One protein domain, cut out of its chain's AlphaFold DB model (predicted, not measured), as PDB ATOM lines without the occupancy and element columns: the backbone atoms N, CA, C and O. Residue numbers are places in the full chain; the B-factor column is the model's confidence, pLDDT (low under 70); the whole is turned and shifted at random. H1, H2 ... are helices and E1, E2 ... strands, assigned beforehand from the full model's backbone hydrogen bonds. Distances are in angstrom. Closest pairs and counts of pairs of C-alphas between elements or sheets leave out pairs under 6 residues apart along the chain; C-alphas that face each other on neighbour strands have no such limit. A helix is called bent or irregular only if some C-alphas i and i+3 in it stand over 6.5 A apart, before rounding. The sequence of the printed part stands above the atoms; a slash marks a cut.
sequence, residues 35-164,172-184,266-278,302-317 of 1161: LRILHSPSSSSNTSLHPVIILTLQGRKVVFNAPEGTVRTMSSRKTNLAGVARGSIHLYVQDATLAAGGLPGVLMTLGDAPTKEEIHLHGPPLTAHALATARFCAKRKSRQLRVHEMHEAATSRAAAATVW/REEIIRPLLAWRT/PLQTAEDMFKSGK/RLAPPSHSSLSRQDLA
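Overview. This is residues 35 to 164, 172 to 184, 266 to 278 and 302 to 317 of the 1161 residues of the protein "Lactamase_B domain-containing protein" of Jaminaea rosea (UniProt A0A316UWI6). One twisted six-stranded sheet makes the core, with H2, H3 and H5 grazing it and H3 and H5 packed together near its E6 edge; H1 packs on H2, clear of the sheet. Strand E7 and the short helices H4 and H6 lie away from it. There are 172 printed residues, with strands and helices in the order E1 E2 E3 H1 E4 H2 E5 H3 E6 H4 E7 H5 H6, and a mixed sheet E1 E2 E3 E4 E5 E6. The class is mixed, helices and strands, though under half of the residues are in named elements; the whole is compact, with a radius of gyration of the C-alphas of 15.8 A and spans of 42 by 41 by 38 A.

Arrangement. Start with E1, residues 35 to 37, E2, 53 to 57, and E3, 60 to 64: a meander, each strand the antiparallel neighbour of the one before, in hairpins E1 and E2, and E2 and E3. Look for N 36 and O 54 at 2.8 A, then N 55 and O 62 at 2.9 A. E4, residues 89 to 92, E5, 119 to 123, and E6, 145 to 149, continue it in parallel, with N 92 and O 63 at 2.8 A, N 122 and O 91 at 2.8 A, and N 148 and O 121 at 2.8 A. With H1, residues 70 to 75, H2, 103 to 111, and H3, 127 to 136, they form three strand-helix-strand units, parallel neighbours joined through a helix: E3 H1 E4, E4 H2 E5 and E5 H3 E6, each crossover right-handed. H3 touches H5, residues 266 to 272, at Ala 132 and Ala 270, their closest C-alphas, 4.7 A apart, at a steep tilt of 54 degrees. H1 touches H2, closest at C-alphas 71 and 106, 5.9 A. Every O i to N i+4 pair is within hydrogen-bond range in H1, H2 and H5, but 3 of 6 in H3; H4, residues 152 to 155, and H6, residues 308 to 311, are too short for one. E7, residues 175 to 181, is apart from E6 and pairs with no named strand.

Along the chain. Find C-alpha 35 at (20.692, 23.049, 93.338), where E1 begins. E7 runs 19.6 A from C-alpha 175 at (25.836, 8.522, 91.302). H3 spans 16.8 A and is irregular: C-alphas 133 and 136 are 7.7 A apart. H6 ends at C-alpha 311 (15.575, 7.757, 63.821).

Size, cuts and confidence. Cuts leave C-alpha gaps of 9.6 A from 164 to 172, 26.5 A from 184 to 266 and 26.8 A from 278 to 302. Links E1 to E2 and H1 to E4 are long. Mean pLDDT of the printed part is 74.9; 51 residues are under 70, among them 151 to 164.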
ATOM      1  N   LEU A  35      21.219  23.076  94.699       87.81
ATOM      2  CA  LEU A  35      20.692  23.049  93.338       87.81
ATOM      3  C   LEU A  35      20.145  24.435  92.998       87.81
ATOM      4  O   LEU A  35      19.274  24.949  93.694       87.81
ATOM      5  N   ARG A  36      20.650  25.048  91.925       86.88
ATOM      6  CA  ARG A  36      20.230  26.374  91.454       86.88
ATOM      7  C   ARG A  36      19.636  26.275  90.058       86.88
ATOM      8  O   ARG A  36      20.346  26.009  89.089       86.88
ATOM      9  N   ILE A  37      18.335  26.517  89.962       87.12
ATOM     10  CA  ILE A  37      17.612  26.673  88.701       87.12
ATOM     11  C   ILE A  37      17.817  28.121  88.258       87.12
ATOM     12  O   ILE A  37      17.350  29.048  88.920       87.12
ATOM     13  N   LEU A  38      18.529  28.351  87.151       82.56
ATOM     14  CA  LEU A  38      18.744  29.719  86.680       82.56
ATOM     15  C   LEU A  38      17.414  30.329  86.225       82.56
ATOM     16  O   LEU A  38      17.026  31.406  86.676       82.56
ATOM     17  N   HIS A  39      16.669  29.667  85.351       76.75
ATOM     18  CA  HIS A  39      15.401  30.203  84.863       76.75
ATOM     19  C   HIS A  39      14.369  29.107  84.658       76.75
ATOM     20  O   HIS A  39      14.702  28.040  84.157       76.75
ATOM     21  N   SER A  40      13.111  29.417  84.969       69.19
ATOM     22  CA  SER A  40      11.988  28.796  84.268       69.19
ATOM     23  C   SER A  40      11.935  29.287  82.809       69.19
ATOM     24  O   SER A  40      12.429  30.378  82.503       69.19
ATOM     25  N   PRO A  41      11.332  28.514  81.896       70.06
ATOM     26  CA  PRO A  41      10.921  28.980  80.573       70.06
ATOM     27  C   PRO A  41      10.023  30.235  80.623       70.06
ATOM     28  O   PRO A  41       9.107  30.312  81.441       70.06
ATOM     29  N   SER A  42      10.244  31.210  79.732       70.44
ATOM     30  CA  SER A  42       9.423  32.436  79.615       70.44
ATOM     31  C   SER A  42       9.297  32.921  78.156       70.44
ATOM     32  O   SER A  42       9.624  32.186  77.223       70.44
ATOM     33  N   SER A  43       8.794  34.134  77.896       62.88
ATOM     34  CA  SER A  43       8.825  34.748  76.555       62.88
ATOM     35  C   SER A  43      10.250  34.925  76.020       62.88
ATOM     36  O   SER A  43      10.456  34.817  74.818       62.88
ATOM     37  N   SER A  44      11.230  35.130  76.906       55.53
ATOM     38  CA  SER A  44      12.628  35.411  76.559       55.53
ATOM     39  C   SER A  44      13.489  34.178  76.242       55.53
ATOM     40  O   SER A  44      14.615  34.355  75.774       55.53
ATOM     41  N   SER A  45      13.024  32.955  76.529       56.12
ATOM     42  CA  SER A  45      13.733  31.702  76.217       56.12
ATOM     43  C   SER A  45      13.138  31.037  74.980       56.12
ATOM     44  O   SER A  45      11.917  30.921  74.878       56.12
ATOM     45  N   ASN A  46      13.965  30.535  74.060       55.62
ATOM     46  CA  ASN A  46      13.444  29.791  72.911       55.62
ATOM     47  C   ASN A  46      12.680  28.530  73.378       55.62
ATOM     48  O   ASN A  46      11.539  28.290  72.978       55.62
ATOM     49  N   THR A  47      13.245  27.795  74.344       54.97
ATOM     50  CA  THR A  47      12.598  26.628  74.955       54.97
ATOM     51  C   THR A  47      11.384  26.981  75.816       54.97
ATOM     52  O   THR A  47      11.362  27.966  76.558       54.97
ATOM     53  N   SER A  48      10.377  26.107  75.739       53.59
ATOM     54  CA  SER A  48       9.173  26.074  76.581       53.59
ATOM     55  C   SER A  48       9.283  25.130  77.786       53.59
ATOM     56  O   SER A  48       8.456  25.231  78.688       53.59
ATOM     57  N   LEU A  49      10.266  24.221  77.798       60.25
ATOM     58  CA  LEU A  49      10.344  23.100  78.749       60.25
ATOM     59  C   LEU A  49      11.611  23.143  79.614       60.25
ATOM     60  O   LEU A  49      11.530  23.040  80.834       60.25
ATOM     61  N   HIS A  50      12.777  23.335  78.989       81.00
ATOM     62  CA  HIS A  50      14.077  23.124  79.632       81.00
ATOM     63  C   HIS A  50      14.596  24.353  80.391       81.00
ATOM     64  O   HIS A  50      14.936  25.354  79.749       81.00
ATOM     65  N   PRO A  51      14.734  24.275  81.727       87.44
ATOM     66  CA  PRO A  51      15.534  25.205  82.509       87.44
ATOM     67  C   PRO A  51      17.017  24.800  82.484       87.44
ATOM     68  O   PRO A  51      17.331  23.609  82.436       87.44
ATOM     69  N   VAL A  52      17.930  25.768  82.621       88.81
ATOM     70  CA  VAL A  52      19.323  25.484  83.022       88.81
ATOM     71  C   VAL A  52      19.378  25.261  84.533       88.81
ATOM     72  O   VAL A  52      19.043  26.167  85.307       88.81
ATOM     73  N   ILE A  53      19.838  24.085  84.959       90.12
ATOM     74  CA  ILE A  53      20.001  23.719  86.372       90.12
ATOM     75  C   ILE A  53      21.486  23.502  86.671       90.12
ATOM     76  O   ILE A  53      22.172  22.782  85.952       90.12
ATOM     77  N   ILE A  54      21.986  24.095  87.754       89.00
ATOM     78  CA  ILE A  54      23.352  23.892  88.247       89.00
ATOM     79  C   ILE A  54      23.284  23.204  89.609       89.00
ATOM     80  O   ILE A  54      22.831  23.798  90.587       89.00
ATOM     81  N   LEU A  55      23.766  21.966  89.678       87.06
ATOM     82  CA  LEU A  55      23.945  21.224  90.923       87.06
ATOM     83  C   LEU A  55      25.383  21.421  91.414       87.06
ATOM     84  O   LEU A  55      26.334  21.039  90.734       87.06
ATOM     85  N   THR A  56      25.546  22.023  92.588       82.62
ATOM     86  CA  THR A  56      26.842  22.219  93.249       82.62
ATOM     87  C   THR A  56      27.037  21.128  94.298       82.62
ATOM     88  O   THR A  56      26.226  21.016  95.213       82.62
ATOM     89  N   LEU A  57      28.110  20.341  94.180       75.81
ATOM     90  CA  LEU A  57      28.459  19.230  95.078       75.81
ATOM     91  C   LEU A  57      29.886  19.424  95.590       75.81
ATOM     92  O   LEU A  57      30.836  19.357  94.815       75.81
ATOM     93  N   GLN A  58      30.051  19.711  96.885       69.31
ATOM     94  CA  GLN A  58      31.369  19.860  97.534       69.31
ATOM     95  C   GLN A  58      32.368  20.773  96.767       69.31
ATOM     96  O   GLN A  58      33.572  20.530  96.748       69.31
ATOM     97  N   GLY A  59      31.865  21.823  96.102       64.75
ATOM     98  CA  GLY A  59      32.649  22.754  95.273       64.75
ATOM     99  C   GLY A  59      32.724  22.423  93.774       64.75
ATOM    100  O   GLY A  59      33.025  23.314  92.977       64.75
ATOM    101  N   ARG A  60      32.388  21.196  93.362       73.44
ATOM    102  CA  ARG A  60      32.150  20.847  91.953       73.44
ATOM    103  C   ARG A  60      30.806  21.400  91.486       73.44
ATOM    104  O   ARG A  60      29.906  21.596  92.300       73.44
ATOM    105  N   LYS A  61      30.645  21.610  90.177       79.12
ATOM    106  CA  LYS A  61      29.355  21.930  89.548       79.12
ATOM    107  C   LYS A  61      29.070  20.954  88.413       79.12
ATOM    108  O   LYS A  61      29.932  20.732  87.566       79.12
ATOM    109  N   VAL A  62      27.846  20.445  88.383       85.06
ATOM    110  CA  VAL A  62      27.257  19.704  87.266       85.06
ATOM    111  C   VAL A  62      26.149  20.570  86.674       85.06
ATOM    112  O   VAL A  62      25.363  21.156  87.422       85.06
ATOM    113  N   VAL A  63      26.093  20.680  85.347       89.19
ATOM    114  CA  VAL A  63      25.054  21.448  84.643       89.19
ATOM    115  C   VAL A  63      24.088  20.485  83.963       89.19
ATOM    116  O   VAL A  63      24.528  19.555  83.292       89.19
ATOM    117  N   PHE A  64      22.789  20.731  84.108       91.19
ATOM    118  CA  PHE A  64      21.731  20.047  83.371       91.19
ATOM    119  C   PHE A  64      21.026  21.044  82.444       91.19
ATOM    120  O   PHE A  64      20.575  22.101  82.892       91.19
ATOM    121  N   ASN A  65      20.928  20.655  81.172       92.06
ATOM    122  CA  ASN A  65      20.473  21.406  80.003       92.06
ATOM    123  C   ASN A  65      21.310  22.652  79.654       92.06
ATOM    124  O   ASN A  65      21.851  23.351  80.510       92.06
ATOM    125  N   ALA A  66      21.366  22.950  78.357       90.75
ATOM    126  CA  ALA A  66      21.919  24.170  77.782       90.75
ATOM    127  C   ALA A  66      21.067  24.610  76.566       90.75
ATOM    128  O   ALA A  66      21.527  24.516  75.428       90.75
ATOM    129  N   PRO A  67      19.814  25.062  76.771       89.69
ATOM    130  CA  PRO A  67      18.977  25.635  75.715       89.69
ATOM    131  C   PRO A  67      19.548  26.949  75.157       89.69
ATOM    132  O   PRO A  67      20.404  27.591  75.773       89.69
ATOM    133  N   GLU A  68      19.034  27.401  74.014       86.38
ATOM    134  CA  GLU A  68      19.338  28.737  73.482       86.38
ATOM    135  C   GLU A  68      19.047  29.845  74.512       86.38
ATOM    136  O   GLU A  68      18.019  29.843  75.195       86.38
ATOM    137  N   GLY A  69      19.954  30.817  74.615       84.56
ATOM    138  CA  GLY A  69      19.936  31.874  75.623       84.56
ATOM    139  C   GLY A  69      20.702  31.524  76.904       84.56
ATOM    140  O   GLY A  69      20.801  32.381  77.791       84.56
ATOM    141  N   THR A  70      21.279  30.318  77.021       87.75
ATOM    142  CA  THR A  70      22.053  29.899  78.206       87.75
ATOM    143  C   THR A  70      23.227  30.841  78.467       87.75
ATOM    144  O   THR A  70      23.333  31.375  79.573       87.75
ATOM    145  N   VAL A  71      24.059  31.137  77.460       86.56
ATOM    146  CA  VAL A  71      25.246  32.003  77.627       86.56
ATOM    147  C   VAL A  71      24.846  33.394  78.138       86.56
ATOM    148  O   VAL A  71      25.383  33.866  79.146       86.56
ATOM    149  N   ARG A  72      23.823  34.013  77.521       86.12
ATOM    150  CA  ARG A  72      23.291  35.329  77.930       86.12
ATOM    151  C   ARG A  72      22.776  35.293  79.367       86.12
ATOM    152  O   ARG A  72      23.009  36.225  80.137       86.12
ATOM    153  N   THR A  73      22.096  34.209  79.740       84.06
ATOM    154  CA  THR A  73      21.502  34.021  81.070       84.06
ATOM    155  C   THR A  73      22.566  33.847  82.152       84.06
ATOM    156  O   THR A  73      22.433  34.433  83.225       84.06
ATOM    157  N   MET A  74      23.638  33.102  81.878       81.75
ATOM    158  CA  MET A  74      24.752  32.905  82.813       81.75
ATOM    159  C   MET A  74      25.564  34.193  83.006       81.75
ATOM    160  O   MET A  74      25.823  34.591  84.148       81.75
ATOM    161  N   SER A  75      25.875  34.888  81.905       78.62
ATOM    162  CA  SER A  75      26.541  36.199  81.895       78.62
ATOM    163  C   SER A  75      25.759  37.240  82.709       78.62
ATOM    164  O   SER A  75      26.280  37.806  83.672       78.62
ATOM    165  N   SER A  76      24.453  37.381  82.442       74.75
ATOM    166  CA  SER A  76      23.552  38.326  83.135       74.75
ATOM    167  C   SER A  76      23.422  38.100  84.652       74.75
ATOM    168  O   SER A  76      22.869  38.945  85.354       74.75
ATOM    169  N   ARG A  77      23.909  36.966  85.170       75.62
ATOM    170  CA  ARG A  77      23.833  36.554  86.583       75.62
ATOM    171  C   ARG A  77      25.204  36.394  87.233       75.62
ATOM    172  O   ARG A  77      25.306  35.698  88.245       75.62
ATOM    173  N   LYS A  78      26.267  36.924  86.610       74.50
ATOM    174  CA  LYS A  78      27.675  36.751  87.026       74.50
ATOM    175  C   LYS A  78      28.028  35.275  87.335       74.50
ATOM    176  O   LYS A  78      28.832  34.971  88.211       74.50
ATOM    177  N   THR A  79      27.383  34.326  86.645       74.19
ATOM    178  CA  THR A  79      27.402  32.896  86.992       74.19
ATOM    179  C   THR A  79      28.451  32.160  86.170       74.19
ATOM    180  O   THR A  79      28.197  31.709  85.058       74.19
ATOM    181  N   ASN A  80      29.651  32.044  86.738       67.69
ATOM    182  CA  ASN A  80      30.812  31.486  86.047       67.69
ATOM    183  C   ASN A  80      30.944  29.952  86.212       67.69
ATOM    184  O   ASN A  80      30.814  29.416  87.323       67.69
ATOM    185  N   LEU A  81      31.266  29.260  85.111       65.62
ATOM    186  CA  LEU A  81      31.696  27.853  85.089       65.62
ATOM    187  C   LEU A  81      33.211  27.693  85.298       65.62
ATOM    188  O   LEU A  81      33.641  26.711  85.886       65.62
ATOM    189  N   ALA A  82      34.028  28.680  84.926       52.75
ATOM    190  CA  ALA A  82      35.488  28.652  85.077       52.75
ATOM    191  C   ALA A  82      35.985  28.874  86.529       52.75
ATOM    192  O   ALA A  82      37.146  29.208  86.743       52.75
ATOM    193  N   GLY A  83      35.109  28.706  87.526       49.44
ATOM    194  CA  GLY A  83      35.431  28.753  88.960       49.44
ATOM    195  C   GLY A  83      35.359  27.392  89.667       49.44
ATOM    196  O   GLY A  83      35.406  27.344  90.892       49.44
ATOM    197  N   VAL A  84      35.191  26.294  88.924       50.34
ATOM    198  CA  VAL A  84      34.971  24.933  89.454       50.34
ATOM    199  C   VAL A  84      36.311  24.230  89.691       50.34
ATOM    200  O   VAL A  84      36.629  23.222  89.074       50.34
ATOM    201  N   ALA A  85      37.143  24.793  90.566       42.81
ATOM    202  CA  ALA A  85      38.509  24.312  90.747       42.81
ATOM    203  C   ALA A  85      38.559  22.865  91.291       42.81
ATOM    204  O   ALA A  85      38.239  22.648  92.462       42.81
ATOM    205  N   ARG A  86      39.085  21.933  90.469       51.84
ATOM    206  CA  ARG A  86      39.358  20.491  90.717       51.84
ATOM    207  C   ARG A  86      38.322  19.517  90.129       51.84
ATOM    208  O   ARG A  86      37.736  18.703  90.855       51.84
ATOM    209  N   GLY A  87      38.197  19.488  88.804       62.47
ATOM    210  CA  GLY A  87      37.557  18.351  88.138       62.47
ATOM    211  C   GLY A  87      37.678  18.337  86.619       62.47
ATOM    212  O   GLY A  87      38.417  19.106  86.020       62.47
ATOM    213  N   SER A  88      36.913  17.442  86.004       70.19
ATOM    214  CA  SER A  88      36.349  17.678  84.678       70.19
ATOM    215  C   SER A  88      35.006  18.410  84.810       70.19
ATOM    216  O   SER A  88      34.372  18.369  85.867       70.19
ATOM    217  N   ILE A  89      34.568  19.087  83.749       78.19
ATOM    218  CA  ILE A  89      33.279  19.790  83.689       78.19
ATOM    219  C   ILE A  89      32.240  18.837  83.097       78.19
ATOM    220  O   ILE A  89      32.454  18.308  82.010       78.19
ATOM    221  N   HIS A  90      31.115  18.630  83.788       83.88
ATOM    222  CA  HIS A  90      30.060  17.711  83.342       83.88
ATOM    223  C   HIS A  90      28.789  18.467  82.960       83.88
ATOM    224  O   HIS A  90      28.222  19.201  83.773       83.88
ATOM    225  N   LEU A  91      28.359  18.255  81.717       89.38
ATOM    226  CA  LEU A  91      27.127  18.769  81.130       89.38
ATOM    227  C   LEU A  91      26.215  17.577  80.815       89.38
ATOM    228  O   LEU A  91      26.652  16.639  80.153       89.38
ATOM    229  N   TYR A  92      24.965  17.615  81.261       91.62
ATOM    230  CA  TYR A  92      23.937  16.613  80.972       91.62
ATOM    231  C   TYR A  92      22.789  17.274  80.200       91.62
ATOM    232  O   TYR A  92      22.377  18.370  80.574       91.62
ATOM    233  N   VAL A  93      22.242  16.644  79.159       91.88
ATOM    234  CA  VAL A  93      21.074  17.154  78.414       91.88
ATOM    235  C   VAL A  93      19.949  16.124  78.358       91.88
ATOM    236  O   VAL A  93      20.185  14.941  78.123       91.88
ATOM    237  N   GLN A  94      18.717  16.580  78.601       91.00
ATOM    238  CA  GLN A  94      17.534  15.713  78.682       91.00
ATOM    239  C   GLN A  94      16.983  15.290  77.302       91.00
ATOM    240  O   GLN A  94      16.270  14.291  77.212       91.00
ATOM    241  N   ASP A  95      17.344  16.010  76.236       88.12
ATOM    242  CA  ASP A  95      17.088  15.683  74.827       88.12
ATOM    243  C   ASP A  95      18.234  16.199  73.925       88.12
ATOM    244  O   ASP A  95      19.106  16.943  74.382       88.12
ATOM    245  N   ALA A  96      18.243  15.791  72.651       86.38
ATOM    246  CA  ALA A  96      19.323  16.081  71.705       86.38
ATOM    247  C   ALA A  96      19.167  17.389  70.891       86.38
ATOM    248  O   ALA A  96      20.100  17.741  70.173       86.38
ATOM    249  N   THR A  97      18.047  18.123  70.976       84.56
ATOM    250  CA  THR A  97      17.784  19.332  70.160       84.56
ATOM    251  C   THR A  97      17.432  20.575  70.988       84.56
ATOM    252  O   THR A  97      18.121  21.591  70.886       84.56
ATOM    253  N   LEU A  98      16.405  20.531  71.841       83.44
ATOM    254  CA  LEU A  98      15.903  21.665  72.627       83.44
ATOM    255  C   LEU A  98      16.744  21.920  73.883       83.44
ATOM    256  O   LEU A  98      17.175  23.052  74.111       83.44
ATOM    257  N   ALA A  99      17.035  20.886  74.676       84.38
ATOM    258  CA  ALA A  99      17.980  20.964  75.790       84.38
ATOM    259  C   ALA A  99      19.435  21.182  75.335       84.38
ATOM    260  O   ALA A  99      20.272  21.558  76.157       84.38
ATOM    261  N   ALA A 100      19.728  20.947  74.052       86.88
ATOM    262  CA  ALA A 100      21.062  21.002  73.461       86.88
ATOM    263  C   ALA A 100      21.355  22.277  72.642       86.88
ATOM    264  O   ALA A 100      22.521  22.561  72.377       86.88
ATOM    265  N   GLY A 101      20.344  23.055  72.233       85.56
ATOM    266  CA  GLY A 101      20.496  24.114  71.217       85.56
ATOM    267  C   GLY A 101      21.478  25.251  71.551       85.56
ATOM    268  O   GLY A 101      22.036  25.865  70.648       85.56
ATOM    269  N   GLY A 102      21.740  25.513  72.835       89.06
ATOM    270  CA  GLY A 102      22.750  26.467  73.313       89.06
ATOM    271  C   GLY A 102      24.108  25.837  73.660       89.06
ATOM    272  O   GLY A 102      25.031  26.563  74.040       89.06
ATOM    273  N   LEU A 103      24.280  24.513  73.526       90.94
ATOM    274  CA  LEU A 103      25.573  23.847  73.742       90.94
ATOM    275  C   LEU A 103      26.708  24.434  72.892       90.94
ATOM    276  O   LEU A 103      27.784  24.596  73.462       90.94
ATOM    277  N   PRO A 104      26.537  24.790  71.599       91.44
ATOM    278  CA  PRO A 104      27.617  25.392  70.817       91.44
ATOM    279  C   PRO A 104      28.179  26.657  71.485       91.44
ATOM    280  O   PRO A 104      29.381  26.735  71.735       91.44
ATOM    281  N   GLY A 105      27.309  27.591  71.892       88.75
ATOM    282  CA  GLY A 105      27.701  28.812  72.601       88.75
ATOM    283  C   GLY A 105      28.329  28.539  73.974       88.75
ATOM    284  O   GLY A 105      29.340  29.152  74.327       88.75
ATOM    285  N   VAL A 106      27.789  27.587  74.744       89.06
ATOM    286  CA  VAL A 106      28.348  27.186  76.051       89.06
ATOM    287  C   VAL A 106      29.730  26.543  75.903       89.06
ATOM    288  O   VAL A 106      30.640  26.881  76.658       89.06
ATOM    289  N   LEU A 107      29.919  25.657  74.926       89.50
ATOM    290  CA  LEU A 107      31.185  24.968  74.673       89.50
ATOM    291  C   LEU A 107      32.249  25.908  74.089       89.50
ATOM    292  O   LEU A 107      33.411  25.803  74.477       89.50
ATOM    293  N   MET A 108      31.869  26.877  73.248       87.62
ATOM    294  CA  MET A 108      32.752  27.977  72.834       87.62
ATOM    295  C   MET A 108      33.174  28.830  74.041       87.62
ATOM    296  O   MET A 108      34.366  29.027  74.263       87.62
ATOM    297  N   THR A 109      32.215  29.253  74.876       84.81
ATOM    298  CA  THR A 109      32.467  30.054  76.091       84.81
ATOM    299  C   THR A 109      33.383  29.325  77.080       84.81
ATOM    300  O   THR A 109      34.263  29.937  77.685       84.81
ATOM    301  N   LEU A 110      33.211  28.008  77.237       83.88
ATOM    302  CA  LEU A 110      34.127  27.171  78.009       83.88
ATOM    303  C   LEU A 110      35.499  27.087  77.333       83.88
ATOM    304  O   LEU A 110      36.508  27.332  77.990       83.88
ATOM    305  N   GLY A 111      35.553  26.787  76.034       80.12
ATOM    306  CA  GLY A 111      36.786  26.685  75.253       80.12
ATOM    307  C   GLY A 111      37.658  27.943  75.306       80.12
ATOM    308  O   GLY A 111      38.880  27.819  75.377       80.12
ATOM    309  N   ASP A 112      37.053  29.128  75.340       79.75
ATOM    310  CA  ASP A 112      37.759  30.413  75.417       79.75
ATOM    311  C   ASP A 112      38.152  30.815  76.859       79.75
ATOM    312  O   ASP A 112      38.933  31.746  77.056       79.75
ATOM    313  N   ALA A 113      37.673  30.098  77.886       76.88
ATOM    314  CA  ALA A 113      38.030  30.335  79.285       76.88
ATOM    315  C   ALA A 113      39.327  29.594  79.701       76.88
ATOM    316  O   ALA A 113      39.541  28.448  79.299       76.88
ATOM    317  N   PRO A 114      40.166  30.160  80.596       69.94
ATOM    318  CA  PRO A 114      41.563  29.734  80.790       69.94
ATOM    319  C   PRO A 114      41.802  28.412  81.553       69.94
ATOM    320  O   PRO A 114      42.959  28.021  81.721       69.94
ATOM    321  N   THR A 115      40.769  27.713  82.049       68.06
ATOM    322  CA  THR A 115      40.969  26.418  82.741       68.06
ATOM    323  C   THR A 115      41.264  25.284  81.750       68.06
ATOM    324  O   THR A 115      40.767  25.275  80.628       68.06
ATOM    325  N   LYS A 116      42.092  24.311  82.155       68.12
ATOM    326  CA  LYS A 116      42.535  23.177  81.312       68.12
ATOM    327  C   LYS A 116      41.728  21.895  81.563       68.12
ATOM    328  O   LYS A 116      42.242  20.792  81.406       68.12
ATOM    329  N   GLU A 117      40.504  22.048  82.051       74.69
ATOM    330  CA  GLU A 117      39.669  20.945  82.528       74.69
ATOM    331  C   GLU A 117      38.889  20.319  81.363       74.69
ATOM    332  O   GLU A 117      38.304  21.037  80.545       74.69
ATOM    333  N   GLU A 118      38.913  18.985  81.288       80.94
ATOM    334  CA  GLU A 118      38.228  18.191  80.263       80.94
ATOM    335  C   GLU A 118      36.705  18.329  80.399       80.94
ATOM    336  O   GLU A 118      36.174  18.343  81.512       80.94
ATOM    337  N   ILE A 119      36.000  18.446  79.273       85.38
ATOM    338  CA  ILE A 119      34.542  18.586  79.234       85.38
ATOM    339  C   ILE A 119      33.930  17.224  78.897       85.38
ATOM    340  O   ILE A 119      34.313  16.595  77.913       85.38
ATOM    341  N   HIS A 120      32.954  16.785  79.685       86.81
ATOM    342  CA  HIS A 120      32.144  15.603  79.410       86.81
ATOM    343  C   HIS A 120      30.702  16.039  79.159       86.81
ATOM    344  O   HIS A 120      30.042  16.569  80.056       86.81
ATOM    345  N   LEU A 121      30.222  15.805  77.940       90.44
ATOM    346  CA  LEU A 121      28.826  15.974  77.558       90.44
ATOM    347  C   LEU A 121      28.119  14.618  77.628       90.44
ATOM    348  O   LEU A 121      28.607  13.638  77.075       90.44
ATOM    349  N   HIS A 122      26.969  14.569  78.287       89.31
ATOM    350  CA  HIS A 122      26.156  13.375  78.502       89.31
ATOM    351  C   HIS A 122      24.733  13.634  78.005       89.31
ATOM    352  O   HIS A 122      24.168  14.684  78.304       89.31
ATOM    353  N   GLY A 123      24.125  12.696  77.282       89.12
ATOM    354  CA  GLY A 123      22.774  12.887  76.741       89.12
ATOM    355  C   GLY A 123      22.238  11.660  76.002       89.12
ATOM    356  O   GLY A 123      22.921  10.636  75.956       89.12
ATOM    357  N   PRO A 124      21.026  11.728  75.427       86.81
ATOM    358  CA  PRO A 124      20.486  10.667  74.576       86.81
ATOM    359  C   PRO A 124      21.307  10.458  73.286       86.81
ATOM    360  O   PRO A 124      22.219  11.239  72.986       86.81
ATOM    361  N   PRO A 125      21.000   9.412  72.496       82.50
ATOM    362  CA  PRO A 125      21.591   9.205  71.183       82.50
ATOM    363  C   PRO A 125      21.404  10.432  70.290       82.50
ATOM    364  O   PRO A 125      20.430  11.165  70.436       82.50
ATOM    365  N   LEU A 126      22.319  10.631  69.343       86.25
ATOM    366  CA  LEU A 126      22.355  11.781  68.429       86.25
ATOM    367  C   LEU A 126      22.702  13.136  69.080       86.25
ATOM    368  O   LEU A 126      22.860  14.110  68.345       86.25
ATOM    369  N   THR A 127      22.941  13.210  70.397       89.00
ATOM    370  CA  THR A 127      23.521  14.404  71.056       89.00
ATOM    371  C   THR A 127      24.836  14.834  70.386       89.00
ATOM    372  O   THR A 127      25.088  16.025  70.194       89.00
ATOM    373  N   ALA A 128      25.671  13.876  69.969       89.38
ATOM    374  CA  ALA A 128      26.893  14.166  69.232       89.38
ATOM    375  C   ALA A 128      26.625  14.572  67.773       89.38
ATOM    376  O   ALA A 128      27.366  15.385  67.228       89.38
ATOM    377  N   HIS A 129      25.566  14.052  67.140       89.06
ATOM    378  CA  HIS A 129      25.174  14.476  65.792       89.06
ATOM    379  C   HIS A 129      24.704  15.935  65.801       89.06
ATOM    380  O   HIS A 129      25.212  16.728  65.010       89.06
ATOM    381  N   ALA A 130      23.833  16.311  66.743       89.75
ATOM    382  CA  ALA A 130      23.392  17.690  66.943       89.75
ATOM    383  C   ALA A 130      24.582  18.648  67.079       89.75
ATOM    384  O   ALA A 130      24.680  19.622  66.331       89.75
ATOM    385  N   LEU A 131      25.552  18.328  67.942       91.12
ATOM    386  CA  LEU A 131      26.763  19.137  68.095       91.12
ATOM    387  C   LEU A 131      27.642  19.164  66.826       91.12
ATOM    388  O   LEU A 131      28.171  20.218  66.473       91.12
ATOM    389  N   ALA A 132      27.773  18.046  66.107       89.38
ATOM    390  CA  ALA A 132      28.586  17.948  64.892       89.38
ATOM    391  C   ALA A 132      28.041  18.769  63.701       89.38
ATOM    392  O   ALA A 132      28.814  19.128  62.803       89.38
ATOM    393  N   THR A 133      26.751  19.123  63.686       89.06
ATOM    394  CA  THR A 133      26.208  20.085  62.700       89.06
ATOM    395  C   THR A 133      26.880  21.460  62.821       89.06
ATOM    396  O   THR A 133      27.157  22.110  61.813       89.06
ATOM    397  N   ALA A 134      27.242  21.874  64.043       90.69
ATOM    398  CA  ALA A 134      27.871  23.157  64.359       90.69
ATOM    399  C   ALA A 134      29.401  23.168  64.136       90.69
ATOM    400  O   ALA A 134      30.088  24.120  64.516       90.69
ATOM    401  N   ARG A 135      29.972  22.129  63.502       87.38
ATOM    402  CA  ARG A 135      31.430  21.978  63.309       87.38
ATOM    403  C   ARG A 135      32.107  23.117  62.550       87.38
ATOM    404  O   ARG A 135      33.308  23.330  62.724       87.38
ATOM    405  N   PHE A 136      31.356  23.851  61.731       83.25
ATOM    406  CA  PHE A 136      31.861  24.995  60.972       83.25
ATOM    407  C   PHE A 136      31.957  26.292  61.796       83.25
ATOM    408  O   PHE A 136      32.681  27.189  61.377       83.25
ATOM    409  N   CYS A 137      31.279  26.392  62.950       85.94
ATOM    410  CA  CYS A 137      31.195  27.626  63.746       85.94
ATOM    411  C   CYS A 137      31.697  27.489  65.200       85.94
ATOM    412  O   CYS A 137      32.265  28.433  65.750       85.94
ATOM    413  N   ALA A 138      31.549  26.313  65.823       87.12
ATOM    414  CA  ALA A 138      31.762  26.125  67.265       87.12
ATOM    415  C   ALA A 138      33.131  25.534  67.668       87.12
ATOM    416  O   ALA A 138      33.364  25.211  68.832       87.12
ATOM    417  N   LYS A 139      34.053  25.386  66.712       82.44
ATOM    418  CA  LYS A 139      35.369  24.748  66.893       82.44
ATOM    419  C   LYS A 139      36.305  25.545  67.820       82.44
ATOM    420  O   LYS A 139      36.394  26.770  67.706       82.44
ATOM    421  N   ARG A 140      37.068  24.858  68.686       82.00
ATOM    422  CA  ARG A 140      38.128  25.417  69.560       82.00
ATOM    423  C   ARG A 140      39.290  24.429  69.743       82.00
ATOM    424  O   ARG A 140      39.070  23.243  69.906       82.00
ATOM    425  N   LYS A 141      40.546  24.896  69.763       73.69
ATOM    426  CA  LYS A 141      41.747  24.027  69.902       73.69
ATOM    427  C   LYS A 141      42.256  23.881  71.359       73.69
ATOM    428  O   LYS A 141      43.414  23.527  71.574       73.69
ATOM    429  N   SER A 142      41.442  24.231  72.361       69.31
ATOM    430  CA  SER A 142      41.896  24.553  73.728       69.31
ATOM    431  C   SER A 142      41.575  23.525  74.822       69.31
ATOM    432  O   SER A 142      42.300  23.484  75.817       69.31
ATOM    433  N   ARG A 143      40.520  22.710  74.679       77.62
ATOM    434  CA  ARG A 143      40.032  21.802  75.734       77.62
ATOM    435  C   ARG A 143      39.432  20.535  75.152       77.62
ATOM    436  O   ARG A 143      38.451  20.624  74.431       77.62
ATOM    437  N   GLN A 144      39.929  19.372  75.560       84.06
ATOM    438  CA  GLN A 144      39.325  18.099  75.175       84.06
ATOM    439  C   GLN A 144      37.846  18.015  75.605       84.06
ATOM    440  O   GLN A 144      37.505  18.291  76.758       84.06
ATOM    441  N   LEU A 145      36.992  17.620  74.659       87.69
ATOM    442  CA  LEU A 145      35.600  17.225  74.868       87.69
ATOM    443  C   LEU A 145      35.499  15.702  74.725       87.69
ATOM    444  O   LEU A 145      36.164  15.126  73.861       87.69
ATOM    445  N   ARG A 146      34.629  15.074  75.520       88.12
ATOM    446  CA  ARG A 146      34.090  13.734  75.256       88.12
ATOM    447  C   ARG A 146      32.575  13.752  75.267       88.12
ATOM    448  O   ARG A 146      31.985  14.457  76.089       88.12
ATOM    449  N   VAL A 147      31.953  12.968  74.388       88.38
ATOM    450  CA  VAL A 147      30.489  12.844  74.329       88.38
ATOM    451  C   VAL A 147      30.058  11.421  74.687       88.38
ATOM    452  O   VAL A 147      30.553  10.438  74.142       88.38
ATOM    453  N   HIS A 148      29.129  11.319  75.632       87.06
ATOM    454  CA  HIS A 148      28.640  10.083  76.225       87.06
ATOM    455  C   HIS A 148      27.149   9.923  75.900       87.06
ATOM    456  O   HIS A 148      26.285  10.421  76.626       87.06
ATOM    457  N   GLU A 149      26.849   9.249  74.788       84.19
ATOM    458  CA  GLU A 149      25.469   8.955  74.387       84.19
ATOM    459  C   GLU A 149      24.893   7.769  75.180       84.19
ATOM    460  O   GLU A 149      25.507   6.708  75.313       84.19
ATOM    461  N   MET A 150      23.695   7.958  75.728       80.00
ATOM    462  CA  MET A 150      23.011   7.005  76.599       80.00
ATOM    463  C   MET A 150      22.091   6.102  75.778       80.00
ATOM    464  O   MET A 150      21.042   6.526  75.301       80.00
ATOM    465  N   HIS A 151      22.472   4.837  75.618       69.38
ATOM    466  CA  HIS A 151      21.686   3.853  74.875       69.38
ATOM    467  C   HIS A 151      20.893   2.927  75.806       69.38
ATOM    468  O   HIS A 151      21.379   2.517  76.854       69.38
ATOM    469  N   GLU A 152      19.719   2.493  75.353       58.84
ATOM    470  CA  GLU A 152      18.869   1.474  75.989       58.84
ATOM    471  C   GLU A 152      19.657   0.236  76.472       58.84
ATOM    472  O   GLU A 152      19.571  -0.152  77.634       58.84
ATOM    473  N   ALA A 153      20.524  -0.332  75.623       48.38
ATOM    474  CA  ALA A 153      21.355  -1.496  75.961       48.38
ATOM    475  C   ALA A 153      22.428  -1.222  77.043       48.38
ATOM    476  O   ALA A 153      22.921  -2.155  77.686       48.38
ATOM    477  N   ALA A 154      22.778   0.047  77.286       44.28
ATOM    478  CA  ALA A 154      23.679   0.437  78.369       44.28
ATOM    479  C   ALA A 154      23.005   0.363  79.753       44.28
ATOM    480  O   ALA A 154      23.697   0.401  80.761       44.28
ATOM    481  N   THR A 155      21.683   0.180  79.833       45.25
ATOM    482  CA  THR A 155      20.959   0.031  81.111       45.25
ATOM    483  C   THR A 155      21.086  -1.362  81.749       45.25
ATOM    484  O   THR A 155      20.551  -1.612  82.830       45.25
ATOM    485  N   SER A 156      21.831  -2.285  81.132       40.91
ATOM    486  CA  SER A 156      22.176  -3.563  81.764       40.91
ATOM    487  C   SER A 156      23.032  -3.363  83.029       40.91
ATOM    488  O   SER A 156      23.800  -2.405  83.148       40.91
ATOM    489  N   ARG A 157      22.943  -4.309  83.978       41.28
ATOM    490  CA  ARG A 157      23.548  -4.252  85.333       41.28
ATOM    491  C   ARG A 157      25.061  -3.971  85.406       41.28
ATOM    492  O   ARG A 157      25.573  -3.724  86.491       41.28
ATOM    493  N   ALA A 158      25.781  -4.043  84.286       36.75
ATOM    494  CA  ALA A 158      27.221  -3.791  84.187       36.75
ATOM    495  C   ALA A 158      27.583  -2.455  83.497       36.75
ATOM    496  O   ALA A 158      28.770  -2.185  83.307       36.75
ATOM    497  N   ALA A 159      26.591  -1.653  83.094       37.75
ATOM    498  CA  ALA A 159      26.771  -0.383  82.385       37.75
ATOM    499  C   ALA A 159      25.822   0.748  82.851       37.75
ATOM    500  O   ALA A 159      26.120   1.912  82.599       37.75
ATOM    501  N   ALA A 160      24.743   0.438  83.588       35.75
ATOM    502  CA  ALA A 160      23.746   1.419  84.046       35.75
ATOM    503  C   ALA A 160      24.287   2.500  85.007       35.75
ATOM    504  O   ALA A 160      23.684   3.563  85.156       35.75
ATOM    505  N   ALA A 161      25.427   2.243  85.650       39.69
ATOM    506  CA  ALA A 161      26.211   3.274  86.313       39.69
ATOM    507  C   ALA A 161      27.249   3.823  85.323       39.69
ATOM    508  O   ALA A 161      28.154   3.090  84.916       39.69
ATOM    509  N   THR A 162      27.173   5.115  84.994       40.66
ATOM    510  CA  THR A 162      28.216   5.823  84.235       40.66
ATOM    511  C   THR A 162      29.472   5.949  85.100       40.66
ATOM    512  O   THR A 162      29.697   6.955  85.772       40.66
ATOM    513  N   VAL A 163      30.278   4.884  85.145       38.41
ATOM    514  CA  VAL A 163      31.470   4.805  85.995       38.41
ATOM    515  C   VAL A 163      32.494   5.848  85.553       38.41
ATOM    516  O   VAL A 163      33.121   5.729  84.499       38.41
ATOM    517  N   TRP A 164      32.693   6.845  86.414       38.41
ATOM    518  CA  TRP A 164      33.781   7.815  86.332       38.41
ATOM    519  C   TRP A 164      35.132   7.105  86.086       38.41
ATOM    520  O   TRP A 164      35.457   6.174  86.834       38.41
ATOM    521  N   ARG A 172      33.158   6.712  96.658       44.59
ATOM    522  CA  ARG A 172      32.158   6.196  95.685       44.59
ATOM    523  C   ARG A 172      30.757   6.781  95.937       44.59
ATOM    524  O   ARG A 172      29.790   6.036  96.049       44.59
ATOM    525  N   GLU A 173      30.660   8.095  96.121       50.31
ATOM    526  CA  GLU A 173      29.499   8.710  96.797       50.31
ATOM    527  C   GLU A 173      28.660   9.654  95.907       50.31
ATOM    528  O   GLU A 173      27.676  10.206  96.376       50.31
ATOM    529  N   GLU A 174      28.983   9.800  94.617       53.09
ATOM    530  CA  GLU A 174      28.170  10.541  93.634       53.09
ATOM    531  C   GLU A 174      27.706   9.572  92.536       53.09
ATOM    532  O   GLU A 174      28.543   8.987  91.845       53.09
ATOM    533  N   ILE A 175      26.389   9.372  92.373       72.00
ATOM    534  CA  ILE A 175      25.836   8.522  91.302       72.00
ATOM    535  C   ILE A 175      24.614   9.197  90.666       72.00
ATOM    536  O   ILE A 175      23.527   9.231  91.246       72.00
ATOM    537  N   ILE A 176      24.803   9.689  89.440       81.12
ATOM    538  CA  ILE A 176      23.730  10.086  88.522       81.12
ATOM    539  C   ILE A 176      23.369   8.849  87.691       81.12
ATOM    540  O   ILE A 176      24.238   8.276  87.034       81.12
ATOM    541  N   ARG A 177      22.100   8.434  87.719       85.12
ATOM    542  CA  ARG A 177      21.555   7.338  86.901       85.12
ATOM    543  C   ARG A 177      20.552   7.894  85.885       85.12
ATOM    544  O   ARG A 177      19.693   8.684  86.287       85.12
ATOM    545  N   PRO A 178      20.620   7.506  84.601       86.31
ATOM    546  CA  PRO A 178      19.595   7.862  83.630       86.31
ATOM    547  C   PRO A 178      18.317   7.039  83.848       86.31
ATOM    548  O   PRO A 178      18.373   5.866  84.212       86.31
ATOM    549  N   LEU A 179      17.175   7.659  83.572       88.56
ATOM    550  CA  LEU A 179      15.862   7.036  83.434       88.56
ATOM    551  C   LEU A 179      15.363   7.368  82.021       88.56
ATOM    552  O   LEU A 179      15.336   8.539  81.642       88.56
ATOM    553  N   LEU A 180      15.015   6.358  81.229       88.19
ATOM    554  CA  LEU A 180      14.752   6.505  79.794       88.19
ATOM    555  C   LEU A 180      13.253   6.555  79.481       88.19
ATOM    556  O   LEU A 180      12.471   5.799  80.058       88.19
ATOM    557  N   ALA A 181      12.867   7.407  78.533       88.94
ATOM    558  CA  ALA A 181      11.515   7.490  77.985       88.94
ATOM    559  C   ALA A 181      11.583   7.586  76.456       88.94
ATOM    560  O   ALA A 181      12.385   8.354  75.936       88.94
ATOM    561  N   TRP A 182      10.740   6.848  75.733       87.25
ATOM    562  CA  TRP A 182      10.609   6.962  74.273       87.25
ATOM    563  C   TRP A 182       9.152   6.910  73.823       87.25
ATOM    564  O   TRP A 182       8.310   6.284  74.469       87.25
ATOM    565  N   ARG A 183       8.837   7.558  72.705       85.31
ATOM    566  CA  ARG A 183       7.476   7.595  72.164       85.31
ATOM    567  C   ARG A 183       6.963   6.198  71.800       85.31
ATOM    568  O   ARG A 183       7.613   5.450  71.073       85.31
ATOM    569  N   THR A 184       5.760   5.874  72.261       80.75
ATOM    570  CA  THR A 184       4.967   4.732  71.801       80.75
ATOM    571  C   THR A 184       3.978   5.190  70.723       80.75
ATOM    572  O   THR A 184       3.470   6.314  70.742       80.75
ATOM    573  N   PRO A 266      29.647  11.035  63.558       82.81
ATOM    574  CA  PRO A 266      29.224  12.280  64.200       82.81
ATOM    575  C   PRO A 266      29.838  12.454  65.600       82.81
ATOM    576  O   PRO A 266      30.274  13.548  65.940       82.81
ATOM    577  N   LEU A 267      30.002  11.356  66.353       84.25
ATOM    578  CA  LEU A 267      30.743  11.321  67.622       84.25
ATOM    579  C   LEU A 267      32.194  11.795  67.465       84.25
ATOM    580  O   LEU A 267      32.621  12.717  68.156       84.25
ATOM    581  N   GLN A 268      32.939  11.212  66.523       81.00
ATOM    582  CA  GLN A 268      34.322  11.614  66.272       81.00
ATOM    583  C   GLN A 268      34.406  13.081  65.829       81.00
ATOM    584  O   GLN A 268      35.278  13.807  66.295       81.00
ATOM    585  N   THR A 269      33.476  13.526  64.982       83.31
ATOM    586  CA  THR A 269      33.392  14.911  64.504       83.31
ATOM    587  C   THR A 269      33.159  15.898  65.651       83.31
ATOM    588  O   THR A 269      33.841  16.919  65.716       83.31
ATOM    589  N   ALA A 270      32.250  15.578  66.578       86.88
ATOM    590  CA  ALA A 270      31.955  16.398  67.749       86.88
ATOM    591  C   ALA A 270      33.156  16.517  68.705       86.88
ATOM    592  O   ALA A 270      33.435  17.603  69.209       86.88
ATOM    593  N   GLU A 271      33.915  15.438  68.921       86.12
ATOM    594  CA  GLU A 271      35.144  15.494  69.725       86.12
ATOM    595  C   GLU A 271      36.294  16.206  68.979       86.12
ATOM    596  O   GLU A 271      37.027  16.995  69.577       86.12
ATOM    597  N   ASP A 272      36.435  15.998  67.661       81.19
ATOM    598  CA  ASP A 272      37.430  16.661  66.796       81.19
ATOM    599  C   ASP A 272      37.273  18.194  66.754       81.19
ATOM    600  O   ASP A 272      38.257  18.904  66.528       81.19
ATOM    601  N   MET A 273      36.076  18.728  67.025       83.06
ATOM    602  CA  MET A 273      35.844  20.174  67.175       83.06
ATOM    603  C   MET A 273      36.619  20.799  68.348       83.06
ATOM    604  O   MET A 273      36.772  22.022  68.366       83.06
ATOM    605  N   PHE A 274      37.100  19.990  69.301       82.25
ATOM    606  CA  PHE A 274      37.621  20.445  70.594       82.25
ATOM    607  C   PHE A 274      39.031  19.921  70.959       82.25
ATOM    608  O   PHE A 274      39.643  20.386  71.924       82.25
ATOM    609  N   LYS A 275      39.600  18.977  70.197       73.00
ATOM    610  CA  LYS A 275      40.882  18.322  70.538       73.00
ATOM    611  C   LYS A 275      42.062  19.295  70.702       73.00
ATOM    612  O   LYS A 275      42.332  20.147  69.858       73.00
ATOM    613  N   SER A 276      42.823  19.083  71.777       54.41
ATOM    614  CA  SER A 276      44.058  19.801  72.106       54.41
ATOM    615  C   SER A 276      45.298  18.970  71.758       54.41
ATOM    616  O   SER A 276      45.440  17.847  72.239       54.41
ATOM    617  N   GLY A 277      46.230  19.531  70.987       50.44
ATOM    618  CA  GLY A 277      47.478  18.865  70.602       50.44
ATOM    619  C   GLY A 277      48.386  19.758  69.753       50.44
ATOM    620  O   GLY A 277      48.004  20.865  69.369       50.44
ATOM    621  N   LYS A 278      49.597  19.277  69.440       36.50
ATOM    622  CA  LYS A 278      50.367  19.836  68.316       36.50
ATOM    623  C   LYS A 278      49.672  19.464  66.997       36.50
ATOM    624  O   LYS A 278      48.995  18.441  66.953       36.50
ATOM    625  N   ARG A 302      28.779  15.168  54.046       73.38
ATOM    626  CA  ARG A 302      27.606  15.206  54.937       73.38
ATOM    627  C   ARG A 302      27.918  14.302  56.132       73.38
ATOM    628  O   ARG A 302      28.550  13.259  55.938       73.38
ATOM    629  N   LEU A 303      27.459  14.656  57.327       77.56
ATOM    630  CA  LEU A 303      27.331  13.688  58.415       77.56
ATOM    631  C   LEU A 303      26.526  12.475  57.922       77.56
ATOM    632  O   LEU A 303      25.613  12.612  57.106       77.56
ATOM    633  N   ALA A 304      26.880  11.277  58.387       73.81
ATOM    634  CA  ALA A 304      26.081  10.095  58.086       73.81
ATOM    635  C   ALA A 304      24.676  10.295  58.693       73.81
ATOM    636  O   ALA A 304      24.598  10.494  59.911       73.81
ATOM    637  N   PRO A 305      23.592  10.282  57.889       73.06
ATOM    638  CA  PRO A 305      22.246  10.470  58.416       73.06
ATOM    639  C   PRO A 305      21.933   9.341  59.411       73.06
ATOM    640  O   PRO A 305      22.446   8.226  59.240       73.06
ATOM    641  N   PRO A 306      21.127   9.586  60.459       72.75
ATOM    642  CA  PRO A 306      20.786   8.541  61.414       72.75
ATOM    643  C   PRO A 306      20.121   7.354  60.698       72.75
ATOM    644  O   PRO A 306      19.271   7.533  59.824       72.75
ATOM    645  N   SER A 307      20.505   6.124  61.050       62.44
ATOM    646  CA  SER A 307      19.845   4.924  60.527       62.44
ATOM    647  C   SER A 307      18.384   4.897  60.977       62.44
ATOM    648  O   SER A 307      18.053   5.445  62.022       62.44
ATOM    649  N   HIS A 308      17.489   4.191  60.279       51.00
ATOM    650  CA  HIS A 308      16.084   4.095  60.723       51.00
ATOM    651  C   HIS A 308      15.927   3.586  62.176       51.00
ATOM    652  O   HIS A 308      15.005   3.995  62.874       51.00
ATOM    653  N   SER A 309      16.877   2.777  62.657       48.94
ATOM    654  CA  SER A 309      16.994   2.294  64.042       48.94
ATOM    655  C   SER A 309      17.557   3.302  65.065       48.94
ATOM    656  O   SER A 309      17.553   3.014  66.263       48.94
ATOM    657  N   SER A 310      18.056   4.462  64.627       48.88
ATOM    658  CA  SER A 310      18.337   5.629  65.477       48.88
ATOM    659  C   SER A 310      17.399   6.813  65.210       48.88
ATOM    660  O   SER A 310      17.161   7.575  66.141       48.88
ATOM    661  N   LEU A 311      16.755   6.904  64.038       48.28
ATOM    662  CA  LEU A 311      15.575   7.757  63.821       48.28
ATOM    663  C   LEU A 311      14.448   7.360  64.789       48.28
ATOM    664  O   LEU A 311      13.936   8.196  65.523       48.28
ATOM    665  N   SER A 312      14.171   6.058  64.947       45.62
ATOM    666  CA  SER A 312      13.252   5.544  65.981       45.62
ATOM    667  C   SER A 312      13.738   5.740  67.431       45.62
ATOM    668  O   SER A 312      13.122   5.222  68.360       45.62
ATOM    669  N   ARG A 313      14.871   6.426  67.635       49.22
ATOM    670  CA  ARG A 313      15.437   6.825  68.933       49.22
ATOM    671  C   ARG A 313      15.623   8.348  69.051       49.22
ATOM    672  O   ARG A 313      16.143   8.789  70.069       49.22
ATOM    673  N   GLN A 314      15.176   9.142  68.071       53.19
ATOM    674  CA  GLN A 314      15.082  10.608  68.186       53.19
ATOM    675  C   GLN A 314      14.082  11.019  69.272       53.19
ATOM    676  O   GLN A 314      14.343  11.940  70.037       53.19
ATOM    677  N   ASP A 315      12.996  10.258  69.409       69.69
ATOM    678  CA  ASP A 315      12.033  10.368  70.507       69.69
ATOM    679  C   ASP A 315      12.590   9.866  71.873       69.69
ATOM    680  O   ASP A 315      11.818   9.711  72.816       69.69
ATOM    681  N   LEU A 316      13.894   9.562  72.031       82.75
ATOM    682  CA  LEU A 316      14.452   9.162  73.335       82.75
ATOM    683  C   LEU A 316      14.792  10.384  74.201       82.75
ATOM    684  O   LEU A 316      15.770  11.093  73.962       82.75
ATOM    685  N   ALA A 317      14.044  10.547  75.284       88.38
ATOM    686  CA  ALA A 317      14.308  11.503  76.347       88.38
ATOM    687  C   ALA A 317      14.994  10.852  77.556       88.38
ATOM    688  O   ALA A 317      14.781   9.673  77.867       88.38
TER     689      ALA A 317